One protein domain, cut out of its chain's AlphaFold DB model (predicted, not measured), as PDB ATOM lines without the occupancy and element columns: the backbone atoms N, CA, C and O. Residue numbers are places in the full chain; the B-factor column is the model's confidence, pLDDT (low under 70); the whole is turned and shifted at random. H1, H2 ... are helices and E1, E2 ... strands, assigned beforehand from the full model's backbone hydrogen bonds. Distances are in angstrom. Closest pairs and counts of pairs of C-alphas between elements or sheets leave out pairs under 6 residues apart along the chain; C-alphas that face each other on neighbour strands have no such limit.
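This is residues 4 to 118 of the 135 residues of an uncharacterized protein of Archangium gephyra (UniProt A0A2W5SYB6). One long helix, H1, runs through the middle of the domain with two small three-stranded sheets on it: E4 E5 E6 spread under one stretch of the helix, and E1 E2 E3 meeting it mainly along the edge strand E1. The two sheets stay separate from each other, the short helix H2 lies near the beginning of H1, and long loops make up much of the rest. The 115 printed residues hold six named strands, then two named helices, E1 E2 E3 E4 E5 E6 H1 H2; both sheets are antiparallel, in the orders E1 - E2 - E3 and E4 - E5 - E6. The class is mixed, helices and strands, with under half of the residues in named elements. The whole is compact, with a radius of gyration of the C-alphas of 14.2 A and spans of 41 by 34 by 23 A.

E1, residues 4 to 6, and E2, residues 10 to 14, form an antiparallel hairpin, with N 12 and O 5 at 2.7 A. E2 and E3, residues 21 to 25, form another, with N 11 and O 24 at 2.8 A. E1 E2 E3 is a meander, each strand the antiparallel neighbour of the one before. A second meander holds E4, residues 30 to 33, E5, residues 42 to 47, and E6, residues 59 to 61. In its two hairpins N 32 and O 45 are 2.9 A apart, and N 46 and O 60 are 2.8 A apart. This sheet is only just strongly twisted, with C-alphas up to 4.2 A off its best plane. E3 and E4 are apart. H1, residues 74 to 91, is on one face of the sheet E4 E5 E6, two layers, at a height over the sheet of 9.5 A. It lies over E4, E5 and, only just, with 3 C-alphas, E6, slantwise to the strands, at 55 degrees to E4 on the local plane. The closest C-alphas of E4 and H1 are those of Leu 31 and Leu 89, 6.9 A. H1 is also on the sheet E1 E2 E3; the closest C-alphas of E1 and H1, those of Leu 6 and Leu 81, are 6.9 A apart. H2, residues 110 to 116, is close to H1 but not clearly touching, at a shallow tilt of 30 degrees, opposite ways; their closest C-alphas, of Leu 77 and Phe 116, are 7.9 A apart. In H1 and H2 every O i to N i+4 pair is within hydrogen-bond range.

E1 begins at C-alpha 4, (22.245, 21.221, 29.564), and is 7.1 A long. E2 measures 13.3 A, E3 13.2 A, E4 8.2 A, E5 10.7 A and E6 6.1 A. H1 runs 25.6 A from C-alpha 74 at (18.051, 11.852, 26.046). H2, 9.9 A long, ends at C-alpha 116, (21.941, 9.410, 35.555).

The C-alphas farthest apart are those of Val 37 and Ala 118, 42.5 A. The printed part has no cut. The links E5 to E6, E6 to H1 and H1 to H2 are long. The mean pLDDT of the printed part is 72.1; 39 residues are under 70, among them 32 to 43, 63 to 73 and 97 to 107.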
ATOM      1  N   GLU A   4      20.921  21.833  29.381       78.56
ATOM      2  CA  GLU A   4      22.245  21.221  29.564       78.56
ATOM      3  C   GLU A   4      22.566  21.048  31.042       78.56
ATOM      4  O   GLU A   4      23.189  20.075  31.444       78.56
ATOM      5  N   GLU A   5      22.124  21.976  31.882       82.12
ATOM      6  CA  GLU A   5      22.369  21.916  33.314       82.12
ATOM      7  C   GLU A   5      21.241  22.614  34.060       82.12
ATOM      8  O   GLU A   5      20.755  23.667  33.657       82.12
ATOM      9  N   LEU A   6      20.827  22.033  35.173       83.19
ATOM     10  CA  LEU A   6      19.887  22.624  36.102       83.19
ATOM     11  C   LEU A   6      20.560  22.735  37.466       83.19
ATOM     12  O   LEU A   6      21.146  21.787  37.982       83.19
ATOM     13  N   THR A   7      20.462  23.904  38.075       81.12
ATOM     14  CA  THR A   7      20.886  24.138  39.454       81.12
ATOM     15  C   THR A   7      19.709  24.686  40.255       81.12
ATOM     16  O   THR A   7      18.656  25.007  39.706       81.12
ATOM     17  N   ASN A   8      19.881  24.830  41.570       76.62
ATOM     18  CA  ASN A   8      18.845  25.399  42.436       76.62
ATOM     19  C   ASN A   8      18.537  26.881  42.144       76.62
ATOM     20  O   ASN A   8      17.520  27.406  42.608       76.62
ATOM     21  N   GLU A   9      19.407  27.581  41.417       81.94
ATOM     22  CA  GLU A   9      19.308  29.027  41.189       81.94
ATOM     23  C   GLU A   9      19.302  29.405  39.713       81.94
ATOM     24  O   GLU A   9      18.676  30.399  39.344       81.94
ATOM     25  N   GLU A  10      19.937  28.600  38.866       85.38
ATOM     26  CA  GLU A  10      20.120  28.859  37.443       85.38
ATOM     27  C   GLU A  10      19.870  27.598  36.605       85.38
ATOM     28  O   GLU A  10      20.179  26.483  37.022       85.38
ATOM     29  N   VAL A  11      19.341  27.774  35.400       85.44
ATOM     30  CA  VAL A  11      19.218  26.727  34.386       85.44
ATOM     31  C   VAL A  11      20.065  27.117  33.180       85.44
ATOM     32  O   VAL A  11      19.960  28.227  32.663       85.44
ATOM     33  N   LEU A  12      20.938  26.217  32.753       84.88
ATOM     34  CA  LEU A  12      21.722  26.321  31.536       84.88
ATOM     35  C   LEU A  12      21.016  25.554  30.426       84.88
ATOM     36  O   LEU A  12      20.665  24.383  30.569       84.88
ATOM     37  N   GLN A  13      20.811  26.218  29.303       79.94
ATOM     38  CA  GLN A  13      20.060  25.670  28.186       79.94
ATOM     39  C   GLN A  13      20.784  25.993  26.900       79.94
ATOM     40  O   GLN A  13      21.250  27.118  26.716       79.94
ATOM     41  N   ARG A  14      20.843  25.035  25.982       80.94
ATOM     42  CA  ARG A  14      21.456  25.264  24.678       80.94
ATOM     43  C   ARG A  14      20.394  25.627  23.671       80.94
ATOM     44  O   ARG A  14      19.463  24.860  23.425       80.94
ATOM     45  N   CYS A  15      20.550  26.788  23.048       78.81
ATOM     46  CA  CYS A  15      19.667  27.160  21.957       78.81
ATOM     47  C   CYS A  15      19.889  26.222  20.766       78.81
ATOM     48  O   CYS A  15      20.995  26.152  20.242       78.81
ATOM     49  N   SER A  16      18.845  25.535  20.303       72.44
ATOM     50  CA  SER A  16      18.953  24.620  19.156       72.44
ATOM     51  C   SER A  16      19.266  25.357  17.847       72.44
ATOM     52  O   SER A  16      19.903  24.788  16.970       72.44
ATOM     53  N   MET A  17      18.885  26.637  17.739       76.56
ATOM     54  CA  MET A  17      19.153  27.466  16.558       76.56
ATOM     55  C   MET A  17      20.607  27.948  16.481       76.56
ATOM     56  O   MET A  17      21.255  27.811  15.452       76.56
ATOM     57  N   CYS A  18      21.129  28.545  17.559       81.94
ATOM     58  CA  CYS A  18      22.454  29.186  17.551       81.94
ATOM     59  C   CYS A  18      23.520  28.439  18.366       81.94
ATOM     60  O   CYS A  18      24.630  28.948  18.533       81.94
ATOM     61  N   GLN A  19      23.158  27.278  18.921       75.94
ATOM     62  CA  GLN A  19      23.979  26.403  19.764       75.94
ATOM     63  C   GLN A  19      24.633  27.087  20.969       75.94
ATOM     64  O   GLN A  19      25.541  26.529  21.576       75.94
ATOM     65  N   THR A  20      24.172  28.286  21.324       80.69
ATOM     66  CA  THR A  20      24.727  29.072  22.421       80.69
ATOM     67  C   THR A  20      24.074  28.638  23.723       80.69
ATOM     68  O   THR A  20      22.845  28.680  23.848       80.69
ATOM     69  N   SER A  21      24.897  28.232  24.686       81.88
ATOM     70  CA  SER A  21      24.457  27.926  26.043       81.88
ATOM     71  C   SER A  21      24.097  29.226  26.756       81.88
ATOM     72  O   SER A  21      24.920  30.126  26.918       81.88
ATOM     73  N   THR A  22      22.833  29.349  27.135       79.56
ATOM     74  CA  THR A  22      22.276  30.499  27.843       79.56
ATOM     75  C   THR A  22      21.963  30.071  29.263       79.56
ATOM     76  O   THR A  22      21.287  29.065  29.476       79.56
ATOM     77  N   ARG A  23      22.468  30.831  30.234       85.50
ATOM     78  CA  ARG A  23      22.192  30.606  31.649       85.50
ATOM     79  C   ARG A  23      21.112  31.575  32.112       85.50
ATOM     80  O   ARG A  23      21.295  32.789  32.050       85.50
ATOM     81  N   SER A  24      20.000  31.023  32.566       84.50
ATOM     82  CA  SER A  24      18.805  31.755  32.978       84.50
ATOM     83  C   SER A  24      18.581  31.551  34.468       84.50
ATOM     84  O   SER A  24      18.574  30.422  34.951       84.50
ATOM     85  N   LYS A  25      18.371  32.628  35.226       84.81
ATOM     86  CA  LYS A  25      18.086  32.513  36.661       84.81
ATOM     87  C   LYS A  25      16.674  31.980  36.866       84.81
ATOM     88  O   LYS A  25      15.731  32.532  36.304       84.81
ATOM     89  N   LEU A  26      16.492  31.002  37.751       81.56
ATOM     90  CA  LEU A  26      15.164  30.509  38.138       81.56
ATOM     91  C   LEU A  26      14.281  31.640  38.681       81.56
ATOM     92  O   LEU A  26      13.073  31.623  38.490       81.56
ATOM     93  N   ALA A  27      14.878  32.658  39.309       79.25
ATOM     94  CA  ALA A  27      14.158  33.841  39.782       79.25
ATOM     95  C   ALA A  27      13.531  34.687  38.655       79.25
ATOM     96  O   ALA A  27      12.593  35.430  38.920       79.25
ATOM     97  N   THR A  28      14.055  34.586  37.428       79.62
ATOM     98  CA  THR A  28      13.519  35.265  36.235       79.62
ATOM     99  C   THR A  28      12.542  34.400  35.441       79.62
ATOM    100  O   THR A  28      11.921  34.893  34.505       79.62
ATOM    101  N   LEU A  29      12.406  33.123  35.802       79.81
ATOM    102  CA  LEU A  29      11.455  32.208  35.182       79.81
ATOM    103  C   LEU A  29      10.124  32.274  35.921       79.81
ATOM    104  O   LEU A  29      10.063  32.513  37.129       79.81
ATOM    105  N   SER A  30       9.043  32.059  35.186       73.75
ATOM    106  CA  SER A  30       7.693  32.006  35.738       73.75
ATOM    107  C   SER A  30       6.952  30.829  35.121       73.75
ATOM    108  O   SER A  30       7.059  30.574  33.915       73.75
ATOM    109  N   LEU A  31       6.245  30.089  35.970       73.50
ATOM    110  CA  LEU A  31       5.346  29.022  35.556       73.50
ATOM    111  C   LEU A  31       4.002  29.603  35.149       73.50
ATOM    112  O   LEU A  31       3.432  30.396  35.896       73.50
ATOM    113  N   GLY A  32       3.490  29.155  34.007       62.66
ATOM    114  CA  GLY A  32       2.231  29.635  33.471       62.66
ATOM    115  C   GLY A  32       2.401  30.495  32.250       62.66
ATOM    116  O   GLY A  32       2.467  31.716  32.347       62.66
ATOM    117  N   VAL A  33       2.415  29.855  31.088       63.09
ATOM    118  CA  VAL A  33       2.226  30.566  29.827       63.09
ATOM    119  C   VAL A  33       0.914  30.105  29.243       63.09
ATOM    120  O   VAL A  33       0.820  29.014  28.697       63.09
ATOM    121  N   GLY A  34      -0.100  30.948  29.363       48.72
ATOM    122  CA  GLY A  34      -1.269  30.861  28.506       48.72
ATOM    123  C   GLY A  34      -1.100  31.846  27.369       48.72
ATOM    124  O   GLY A  34      -0.571  32.951  27.541       48.72
ATOM    125  N   SER A  35      -1.551  31.435  26.193       42.84
ATOM    126  CA  SER A  35      -1.790  32.359  25.095       42.84
ATOM    127  C   SER A  35      -2.656  33.508  25.605       42.84
ATOM    128  O   SER A  35      -3.657  33.276  26.272       42.84
ATOM    129  N   THR A  36      -2.342  34.748  25.237       43.78
ATOM    130  CA  THR A  36      -3.165  35.940  25.536       43.78
ATOM    131  C   THR A  36      -4.621  35.836  25.055       43.78
ATOM    132  O   THR A  36      -5.438  36.691  25.378       43.78
ATOM    133  N   VAL A  37      -4.935  34.800  24.276       45.59
ATOM    134  CA  VAL A  37      -6.235  34.502  23.672       45.59
ATOM    135  C   VAL A  37      -7.096  33.578  24.549       45.59
ATOM    136  O   VAL A  37      -8.314  33.590  24.415       45.59
ATOM    137  N   ALA A  38      -6.500  32.805  25.463       48.41
ATOM    138  CA  ALA A  38      -7.225  31.912  26.362       48.41
ATOM    139  C   ALA A  38      -6.881  32.260  27.815       48.41
ATOM    140  O   ALA A  38      -5.713  32.346  28.185       48.41
ATOM    141  N   ASP A  39      -7.898  32.455  28.659       53.22
ATOM    142  CA  ASP A  39      -7.693  32.656  30.104       53.22
ATOM    143  C   ASP A  39      -7.170  31.388  30.813       53.22
ATOM    144  O   ASP A  39      -6.850  31.407  31.999       53.22
ATOM    145  N   ASP A  40      -7.035  30.299  30.057       56.78
ATOM    146  CA  ASP A  40      -6.436  29.043  30.474       56.78
ATOM    147  C   ASP A  40      -4.905  29.174  30.457       56.78
ATOM    148  O   ASP A  40      -4.231  29.057  29.428       56.78
ATOM    149  N   LEU A  41      -4.348  29.520  31.616       65.06
ATOM    150  CA  LEU A  41      -2.914  29.432  31.834       65.06
ATOM    151  C   LEU A  41      -2.536  27.984  32.111       65.06
ATOM    152  O   LEU A  41      -2.888  27.424  33.152       65.06
ATOM    153  N   ASP A  42      -1.727  27.414  31.229       67.75
ATOM    154  CA  ASP A  42      -1.250  26.061  31.433       67.75
ATOM    155  C   ASP A  42      -0.088  26.062  32.438       67.75
ATOM    156  O   ASP A  42       1.041  26.487  32.161       67.75
ATOM    157  N   GLY A  43      -0.383  25.599  33.655       67.75
ATOM    158  CA  GLY A  43       0.574  25.495  34.761       67.75
ATOM    159  C   GLY A  43       1.733  24.545  34.502       67.75
ATOM    160  O   GLY A  43       2.631  24.453  35.335       67.75
ATOM    161  N   ARG A  44       1.725  23.823  33.383       70.88
ATOM    162  CA  ARG A  44       2.785  22.903  32.957       70.88
ATOM    163  C   ARG A  44       3.821  23.583  32.074       70.88
ATOM    164  O   ARG A  44       4.861  22.986  31.801       70.88
ATOM    165  N   VAL A  45       3.547  24.808  31.630       74.69
ATOM    166  CA  VAL A  45       4.410  25.536  30.706       74.69
ATOM    167  C   VAL A  45       5.309  26.495  31.476       74.69
ATOM    168  O   VAL A  45       4.842  27.374  32.199       74.69
ATOM    169  N   VAL A  46       6.621  26.341  31.306       76.44
ATOM    170  CA  VAL A  46       7.631  27.276  31.813       76.44
ATOM    171  C   VAL A  46       8.009  28.227  30.684       76.44
ATOM    172  O   VAL A  46       8.483  27.784  29.630       76.44
ATOM    173  N   ARG A  47       7.853  29.539  30.907       75.25
ATOM    174  CA  ARG A  47       8.387  30.538  29.973       75.25
ATOM    175  C   ARG A  47       9.887  30.645  30.146       75.25
ATOM    176  O   ARG A  47      10.354  30.984  31.234       75.25
ATOM    177  N   LEU A  48      10.630  30.414  29.072       73.81
ATOM    178  CA  LEU A  48      12.053  30.709  29.056       73.81
ATOM    179  C   LEU A  48      12.296  32.126  28.533       73.81
ATOM    180  O   LEU A  48      11.522  32.620  27.708       73.81
ATOM    181  N   PRO A  49      13.367  32.792  28.989       73.31
ATOM    182  CA  PRO A  49      13.779  34.050  28.402       73.31
ATOM    183  C   PRO A  49      14.250  33.832  26.955       73.31
ATOM    184  O   PRO A  49      14.816  32.779  26.640       73.31
ATOM    185  N   PRO A  50      14.058  34.828  26.074       78.50
ATOM    186  CA  PRO A  50      14.570  34.771  24.714       78.50
ATOM    187  C   PRO A  50      16.088  34.610  24.711       78.50
ATOM    188  O   PRO A  50      16.797  35.233  25.505       78.50
ATOM    189  N   CYS A  51      16.603  33.820  23.768       77.69
ATOM    190  CA  CYS A  51      18.047  33.692  23.610       77.69
ATOM    191  C   CYS A  51      18.669  35.069  23.292       77.69
ATOM    192  O   CYS A  51      18.249  35.712  22.330       77.69
ATOM    193  N   PRO A  52      19.711  35.527  24.008       75.69
ATOM    194  CA  PRO A  52      20.299  36.850  23.778       75.69
ATOM    195  C   PRO A  52      20.929  37.006  22.385       75.69
ATOM    196  O   PRO A  52      21.100  38.124  21.909       75.69
ATOM    197  N   LYS A  53      21.267  35.892  21.718       80.62
ATOM    198  CA  LYS A  53      21.949  35.886  20.419       80.62
ATOM    199  C   LYS A  53      20.981  35.857  19.236       80.62
ATOM    200  O   LYS A  53      21.104  36.671  18.329       80.62
ATOM    201  N   CYS A  54      20.025  34.928  19.236       82.50
ATOM    202  CA  CYS A  54      19.067  34.758  18.135       82.50
ATOM    203  C   CYS A  54      17.649  35.253  18.455       82.50
ATOM    204  O   CYS A  54      16.788  35.187  17.587       82.50
ATOM    205  N   LYS A  55      17.396  35.724  19.684       77.81
ATOM    206  CA  LYS A  55      16.079  36.155  20.188       77.81
ATOM    207  C   LYS A  55      14.971  35.104  20.068       77.81
ATOM    208  O   LYS A  55      13.800  35.450  20.145       77.81
ATOM    209  N   ALA A  56      15.328  33.829  19.908       73.31
ATOM    210  CA  ALA A  56      14.360  32.744  19.909       73.31
ATOM    211  C   ALA A  56      13.697  32.657  21.291       73.31
ATOM    212  O   ALA A  56      14.382  32.412  22.288       73.31
ATOM    213  N   GLU A  57      12.387  32.899  21.336       70.56
ATOM    214  CA  GLU A  57      11.532  32.605  22.484       70.56
ATOM    215  C   GLU A  57      11.050  31.162  22.371       70.56
ATOM    216  O   GLU A  57      10.520  30.752  21.339       70.56
ATOM    217  N   GLU A  58      11.239  30.384  23.431       67.56
ATOM    218  CA  GLU A  58      10.779  29.002  23.493       67.56
ATOM    219  C   GLU A  58      10.120  28.739  24.848       67.56
ATOM    220  O   GLU A  58      10.397  29.396  25.854       67.56
ATOM    221  N   PHE A  59       9.236  27.752  24.864       74.75
ATOM    222  CA  PHE A  59       8.451  27.377  26.029       74.75
ATOM    223  C   PHE A  59       8.750  25.917  26.353       74.75
ATOM    224  O   PHE A  59       8.730  25.070  25.457       74.75
ATOM    225  N   LEU A  60       9.051  25.610  27.616       73.06
ATOM    226  CA  LEU A  60       9.150  24.216  28.049       73.06
ATOM    227  C   LEU A  60       7.770  23.765  28.477       73.06
ATOM    228  O   LEU A  60       7.215  24.298  29.432       73.06
ATOM    229  N   ILE A  61       7.240  22.776  27.776       69.94
ATOM    230  CA  ILE A  61       5.965  22.164  28.110       69.94
ATOM    231  C   ILE A  61       6.282  20.869  28.840       69.94
ATOM    232  O   ILE A  61       6.945  19.984  28.294       69.94
ATOM    233  N   ARG A  62       5.823  20.757  30.083       70.19
ATOM    234  CA  ARG A  62       5.848  19.483  30.787       70.19
ATOM    235  C   ARG A  62       4.783  18.564  30.189       70.19
ATOM    236  O   ARG A  62       3.601  18.899  30.169       70.19
ATOM    237  N   SER A  63       5.200  17.385  29.754       59.97
ATOM    238  CA  SER A  63       4.289  16.381  29.210       59.97
ATOM    239  C   SER A  63       3.615  15.569  30.330       59.97
ATOM    240  O   SER A  63       4.276  15.151  31.277       59.97
ATOM    241  N   GLU A  64       2.312  15.297  30.196       54.69
ATOM    242  CA  GLU A  64       1.456  14.675  31.232       54.69
ATOM    243  C   GLU A  64       1.828  13.250  31.639       54.69
ATOM    244  O   GLU A  64       1.515  12.815  32.744       54.69
ATOM    245  N   VAL A  65       2.479  12.508  30.745       56.81
ATOM    246  CA  VAL A  65       2.884  11.127  31.030       56.81
ATOM    247  C   VAL A  65       3.973  11.143  32.105       56.81
ATOM    248  O   VAL A  65       4.929  11.918  32.005       56.81
ATOM    249  N   ALA A  66       3.836  10.294  33.124       54.56
ATOM    250  CA  ALA A  66       4.904  10.078  34.092       54.56
ATOM    251  C   ALA A  66       6.202   9.729  33.337       54.56
ATOM    252  O   ALA A  66       6.133   9.003  32.337       54.56
ATOM    253  N   PRO A  67       7.363  10.263  33.754       56.81
ATOM    254  CA  PRO A  67       8.626   9.870  33.147       56.81
ATOM    255  C   PRO A  67       8.756   8.346  33.224       56.81
ATOM    256  O   PRO A  67       8.340   7.733  34.212       56.81
ATOM    257  N   ALA A  68       9.286   7.731  32.165       55.91
ATOM    258  CA  ALA A  68       9.538   6.299  32.177       55.91
ATOM    259  C   ALA A  68      10.413   5.956  33.394       55.91
ATOM    260  O   ALA A  68      11.373   6.669  33.693       55.91
ATOM    261  N   ALA A  69      10.084   4.866  34.096       55.16
ATOM    262  CA  ALA A  69      10.802   4.447  35.306       55.16
ATOM    263  C   ALA A  69      12.309   4.228  35.059       55.16
ATOM    264  O   ALA A  69      13.118   4.330  35.977       55.16
ATOM    265  N   THR A  70      12.683   3.968  33.806       60.31
ATOM    266  CA  THR A  70      14.059   3.864  33.326       60.31
ATOM    267  C   THR A  70      14.252   4.825  32.152       60.31
ATOM    268  O   THR A  70      13.879   4.475  31.028       60.31
ATOM    269  N   PRO A  71      14.797   6.034  32.370       66.69
ATOM    270  CA  PRO A  71      15.113   6.938  31.275       66.69
ATOM    271  C   PRO A  71      16.247   6.331  30.440       66.69
ATOM    272  O   PRO A  71      17.392   6.264  30.877       66.69
ATOM    273  N   THR A  72      15.917   5.855  29.245       66.19
ATOM    274  CA  THR A  72      16.880   5.289  28.286       66.19
ATOM    275  C   THR A  72      17.269   6.287  27.206       66.19
ATOM    276  O   THR A  72      18.336   6.162  26.618       66.19
ATOM    277  N   THR A  73      16.441   7.304  26.958       69.75
ATOM    278  CA  THR A  73      16.683   8.289  25.902       69.75
ATOM    279  C   THR A  73      17.033   9.650  26.491       69.75
ATOM    280  O   THR A  73      16.553  10.039  27.557       69.75
ATOM    281  N   TYR A  74      17.801  10.441  25.740       73.06
ATOM    282  CA  TYR A  74      18.051  11.852  26.046       73.06
ATOM    283  C   TYR A  74      16.761  12.646  26.324       73.06
ATOM    284  O   TYR A  74      16.723  13.479  27.226       73.06
ATOM    285  N   GLY A  75      15.686  12.365  25.577       72.44
ATOM    286  CA  GLY A  75      14.379  12.993  25.782       72.44
ATOM    287  C   GLY A  75      13.774  12.706  27.160       72.44
ATOM    288  O   GLY A  75      13.200  13.611  27.761       72.44
ATOM    289  N   ASP A  76      13.947  11.495  27.697       73.94
ATOM    290  CA  ASP A  76      13.480  11.139  29.042       73.94
ATOM    291  C   ASP A  76      14.281  11.867  30.125       73.94
ATOM    292  O   ASP A  76      13.703  12.425  31.059       73.94
ATOM    293  N   LEU A  77      15.605  11.938  29.970       76.19
ATOM    294  CA  LEU A  77      16.468  12.695  30.881       76.19
ATOM    295  C   LEU A  77      16.161  14.198  30.841       76.19
ATOM    296  O   LEU A  77      16.107  14.854  31.882       76.19
ATOM    297  N   HIS A  78      15.908  14.750  29.651       77.50
ATOM    298  CA  HIS A  78      15.478  16.139  29.491       77.50
ATOM    299  C   HIS A  78      14.140  16.386  30.186       77.50
ATOM    300  O   HIS A  78      13.998  17.364  30.916       77.50
ATOM    301  N   ARG A  79      13.187  15.466  30.035       77.12
ATOM    302  CA  ARG A  79      11.871  15.551  30.672       77.12
ATOM    303  C   ARG A  79      11.958  15.516  32.194       77.12
ATOM    304  O   ARG A  79      11.272  16.293  32.850       77.12
ATOM    305  N   LEU A  80      12.845  14.694  32.748       78.44
ATOM    306  CA  LEU A  80      13.148  14.691  34.178       78.44
ATOM    307  C   LEU A  80      13.687  16.051  34.645       78.44
ATOM    308  O   LEU A  80      13.191  16.604  35.623       78.44
ATOM    309  N   LEU A  81      14.638  16.650  33.917       79.00
ATOM    310  CA  LEU A  81      15.111  18.003  34.240       79.00
ATOM    311  C   LEU A  81      13.991  19.048  34.180       79.00
ATOM    312  O   LEU A  81      13.960  19.949  35.016       79.00
ATOM    313  N   VAL A  82      13.066  18.937  33.222       79.69
ATOM    314  CA  VAL A  82      11.899  19.826  33.130       79.69
ATOM    315  C   VAL A  82      10.976  19.652  34.342       79.69
ATOM    316  O   VAL A  82      10.566  20.660  34.918       79.69
ATOM    317  N   ASP A  83      10.694  18.419  34.775       80.38
ATOM    318  CA  ASP A  83       9.903  18.140  35.986       80.38
ATOM    319  C   ASP A  83      10.591  18.703  37.246       80.38
ATOM    320  O   ASP A  83       9.941  19.364  38.055       80.38
ATOM    321  N   GLN A  84      11.912  18.543  37.388       80.56
ATOM    322  CA  GLN A  84      12.663  19.096  38.524       80.56
ATOM    323  C   GLN A  84      12.704  20.630  38.521       80.56
ATOM    324  O   GLN A  84      12.588  21.265  39.577       80.56
ATOM    325  N   LEU A  85      12.868  21.245  37.347       80.69
ATOM    326  CA  LEU A  85      12.797  22.699  37.187       80.69
ATOM    327  C   LEU A  85      11.406  23.199  37.584       80.69
ATOM    328  O   LEU A  85      11.294  24.172  38.329       80.69
ATOM    329  N   HIS A  86      10.358  22.511  37.129       80.62
ATOM    330  CA  HIS A  86       8.972  22.808  37.476       80.62
ATOM    331  C   HIS A  86       8.751  22.716  38.989       80.62
ATOM    332  O   HIS A  86       8.371  23.714  39.604       80.62
ATOM    333  N   ALA A  87       9.116  21.595  39.617       80.19
ATOM    334  CA  ALA A  87       9.027  21.403  41.064       80.19
ATOM    335  C   ALA A  87       9.765  22.508  41.840       80.19
ATOM    336  O   ALA A  87       9.246  23.038  42.824       80.19
ATOM    337  N   SER A  88      10.949  22.910  41.369       82.38
ATOM    338  CA  SER A  88      11.738  23.990  41.973       82.38
ATOM    339  C   SER A  88      11.048  25.352  41.860       82.38
ATOM    340  O   SER A  88      11.044  26.120  42.823       82.38
ATOM    341  N   LEU A  89      10.437  25.664  40.715       80.31
ATOM    342  CA  LEU A  89       9.695  26.912  40.514       80.31
ATOM    343  C   LEU A  89       8.415  26.952  41.357       80.31
ATOM    344  O   LEU A  89       8.155  27.974  41.994       80.31
ATOM    345  N   VAL A  90       7.672  25.842  41.445       80.06
ATOM    346  CA  VAL A  90       6.498  25.725  42.329       80.06
ATOM    347  C   VAL A  90       6.909  25.885  43.795       80.06
ATOM    348  O   VAL A  90       6.316  26.698  44.500       80.06
ATOM    349  N   LYS A  91       7.966  25.192  44.250       79.75
ATOM    350  CA  LYS A  91       8.510  25.328  45.620       79.75
ATOM    351  C   LYS A  91       8.919  26.766  45.942       79.75
ATOM    352  O   LYS A  91       8.729  27.219  47.066       79.75
ATOM    353  N   LYS A  92       9.472  27.494  44.966       78.81
ATOM    354  CA  LYS A  92       9.840  28.913  45.114       78.81
ATOM    355  C   LYS A  92       8.660  29.878  44.955       78.81
ATOM    356  O   LYS A  92       8.880  31.086  45.020       78.81
ATOM    357  N   GLY A  93       7.442  29.384  44.715       74.12
ATOM    358  CA  GLY A  93       6.255  30.210  44.483       74.12
ATOM    359  C   GLY A  93       6.347  31.066  43.216       74.12
ATOM    360  O   GLY A  93       5.731  32.125  43.142       74.12
ATOM    361  N   ARG A  94       7.148  30.652  42.225       78.00
ATOM    362  CA  ARG A  94       7.366  31.374  40.958       78.00
ATOM    363  C   ARG A  94       6.294  31.015  39.938       78.00
ATOM    364  O   ARG A  94       6.568  30.422  38.897       78.00
ATOM    365  N   LEU A  95       5.066  31.364  40.282       75.12
ATOM    366  CA  LEU A  95       3.862  31.080  39.515       75.12
ATOM    367  C   LEU A  95       3.297  32.396  38.992       75.12
ATOM    368  O   LEU A  95       3.362  33.413  39.688       75.12
ATOM    369  N   ASP A  96       2.752  32.387  37.781       72.62
ATOM    370  CA  ASP A  96       2.001  33.531  37.285       72.62
ATOM    371  C   ASP A  96       0.786  33.781  38.190       72.62
ATOM    372  O   ASP A  96       0.116  32.843  38.628       72.62
ATOM    373  N   ALA A  97       0.500  35.048  38.492       67.38
ATOM    374  CA  ALA A  97      -0.540  35.432  39.449       67.38
ATOM    375  C   ALA A  97      -1.945  34.964  39.034       67.38
ATOM    376  O   ALA A  97      -2.837  34.829  39.872       67.38
ATOM    377  N   ARG A  98      -2.155  34.717  37.740       68.06
ATOM    378  CA  ARG A  98      -3.418  34.210  37.198       68.06
ATOM    379  C   ARG A  98      -3.539  32.682  37.317       68.06
ATOM    380  O   ARG A  98      -4.615  32.140  37.068       68.06
ATOM    381  N   LEU A  99      -2.471  31.972  37.690       68.81
ATOM    382  CA  LEU A  99      -2.452  30.514  37.761       68.81
ATOM    383  C   LEU A  99      -2.996  30.029  39.107       68.81
ATOM    384  O   LEU A  99      -2.337  30.112  40.139       68.81
ATOM    385  N   LYS A 100      -4.233  29.526  39.095       60.91
ATOM    386  CA  LYS A 100      -4.960  29.134  40.317       60.91
ATOM    387  C   LYS A 100      -4.526  27.784  40.882       60.91
ATOM    388  O   LYS A 100      -4.594  27.574  42.088       60.91
ATOM    389  N   THR A 101      -4.102  26.866  40.019       62.06
ATOM    390  CA  THR A 101      -3.755  25.492  40.395       62.06
ATOM    391  C   THR A 101      -2.570  25.019  39.579       62.06
ATOM    392  O   THR A 101      -2.651  24.916  38.357       62.06
ATOM    393  N   VAL A 102      -1.478  24.703  40.262       67.06
ATOM    394  CA  VAL A 102      -0.265  24.167  39.643       67.06
ATOM    395  C   VAL A 102      -0.031  22.801  40.256       67.06
ATOM    396  O   VAL A 102      -0.073  22.694  41.484       67.06
ATOM    397  N   PRO A 103       0.201  21.750  39.457       65.00
ATOM    398  CA  PRO A 103       0.550  20.459  40.020       65.00
ATOM    399  C   PRO A 103       1.881  20.592  40.766       65.00
ATOM    400  O   PRO A 103       2.933  20.751  40.150       65.00
ATOM    401  N   THR A 104       1.833  20.550  42.095       66.38
ATOM    402  CA  THR A 104       3.023  20.385  42.930       66.38
ATOM    403  C   THR A 104       3.614  19.019  42.651       66.38
ATOM    404  O   THR A 104       2.959  17.997  42.856       66.38
ATOM    405  N   LEU A 105       4.856  19.017  42.192       66.94
ATOM    406  CA  LEU A 105       5.630  17.808  42.003       66.94
ATOM    407  C   LEU A 105       6.581  17.584  43.162       66.94
ATOM    408  O   LEU A 105       7.159  18.522  43.720       66.94
ATOM    409  N   SER A 106       6.754  16.307  43.474       68.44
ATOM    410  CA  SER A 106       7.867  15.852  44.287       68.44
ATOM    411  C   SER A 106       9.181  16.085  43.547       68.44
ATOM    412  O   SER A 106       9.224  16.139  42.320       68.44
ATOM    413  N   ASP A 107      10.249  16.235  44.325       67.25
ATOM    414  CA  ASP A 107      11.606  16.292  43.790       67.25
ATOM    415  C   ASP A 107      11.923  15.025  42.987       67.25
ATOM    416  O   ASP A 107      11.372  13.956  43.275       67.25
ATOM    417  N   LEU A 108      12.814  15.142  42.004       71.62
ATOM    418  CA  LEU A 108      13.320  13.996  41.266       71.62
ATOM    419  C   LEU A 108      13.908  12.968  42.235       71.62
ATOM    420  O   LEU A 108      14.567  13.338  43.208       71.62
ATOM    421  N   ASP A 109      13.716  11.678  41.952       72.56
ATOM    422  CA  ASP A 109      14.239  10.650  42.845       72.56
ATOM    423  C   ASP A 109      15.768  10.787  42.962       72.56
ATOM    424  O   ASP A 109      16.473  10.753  41.945       72.56
ATOM    425  N   PRO A 110      16.318  10.951  44.177       69.69
ATOM    426  CA  PRO A 110      17.740  11.201  44.356       69.69
ATOM    427  C   PRO A 110      18.602  10.023  43.891       69.69
ATOM    428  O   PRO A 110      19.764  10.236  43.540       69.69
ATOM    429  N   ASN A 111      18.067   8.795  43.845       72.81
ATOM    430  CA  ASN A 111      18.782   7.660  43.255       72.81
ATOM    431  C   ASN A 111      18.878   7.799  41.743       72.81
ATOM    432  O   ASN A 111      19.918   7.484  41.171       72.81
ATOM    433  N   LEU A 112      17.829   8.310  41.102       72.81
ATOM    434  CA  LEU A 112      17.809   8.556  39.668       72.81
ATOM    435  C   LEU A 112      18.762   9.708  39.322       72.81
ATOM    436  O   LEU A 112      19.577   9.578  38.413       72.81
ATOM    437  N   VAL A 113      18.766  10.781  40.119       72.38
ATOM    438  CA  VAL A 113      19.770  11.850  40.001       72.38
ATOM    439  C   VAL A 113      21.180  11.288  40.168       72.38
ATOM    440  O   VAL A 113      22.031  11.513  39.324       72.38
ATOM    441  N   LYS A 114      21.459  10.486  41.194       70.62
ATOM    442  CA  LYS A 114      22.802   9.905  41.353       70.62
ATOM    443  C   LYS A 114      23.192   8.945  40.226       70.62
ATOM    444  O   LYS A 114      24.358   8.913  39.853       70.62
ATOM    445  N   THR A 115      22.233   8.188  39.699       71.75
ATOM    446  CA  THR A 115      22.460   7.187  38.645       71.75
ATOM    447  C   THR A 115      22.718   7.835  37.288       71.75
ATOM    448  O   THR A 115      23.671   7.466  36.610       71.75
ATOM    449  N   PHE A 116      21.895   8.809  36.894       69.81
ATOM    450  CA  PHE A 116      21.941   9.410  35.555       69.81
ATOM    451  C   PHE A 116      22.639  10.776  35.519       69.81
ATOM    452  O   PHE A 116      23.094  11.217  34.468       69.81
ATOM    453  N   PHE A 117      22.754  11.447  36.665       73.62
ATOM    454  CA  PHE A 117      23.267  12.808  36.819       73.62
ATOM    455  C   PHE A 117      24.416  12.841  37.845       73.62
ATOM    456  O   PHE A 117      24.376  13.542  38.860       73.62
ATOM    457  N   ALA A 118      25.474  12.069  37.571       62.00
ATOM    458  CA  ALA A 118      26.619  11.883  38.471       62.00
ATOM    459  C   ALA A 118      27.351  13.191  38.854       62.00
ATOM    460  O   ALA A 118      27.960  13.267  39.918       62.00
TER     461      ALA A 118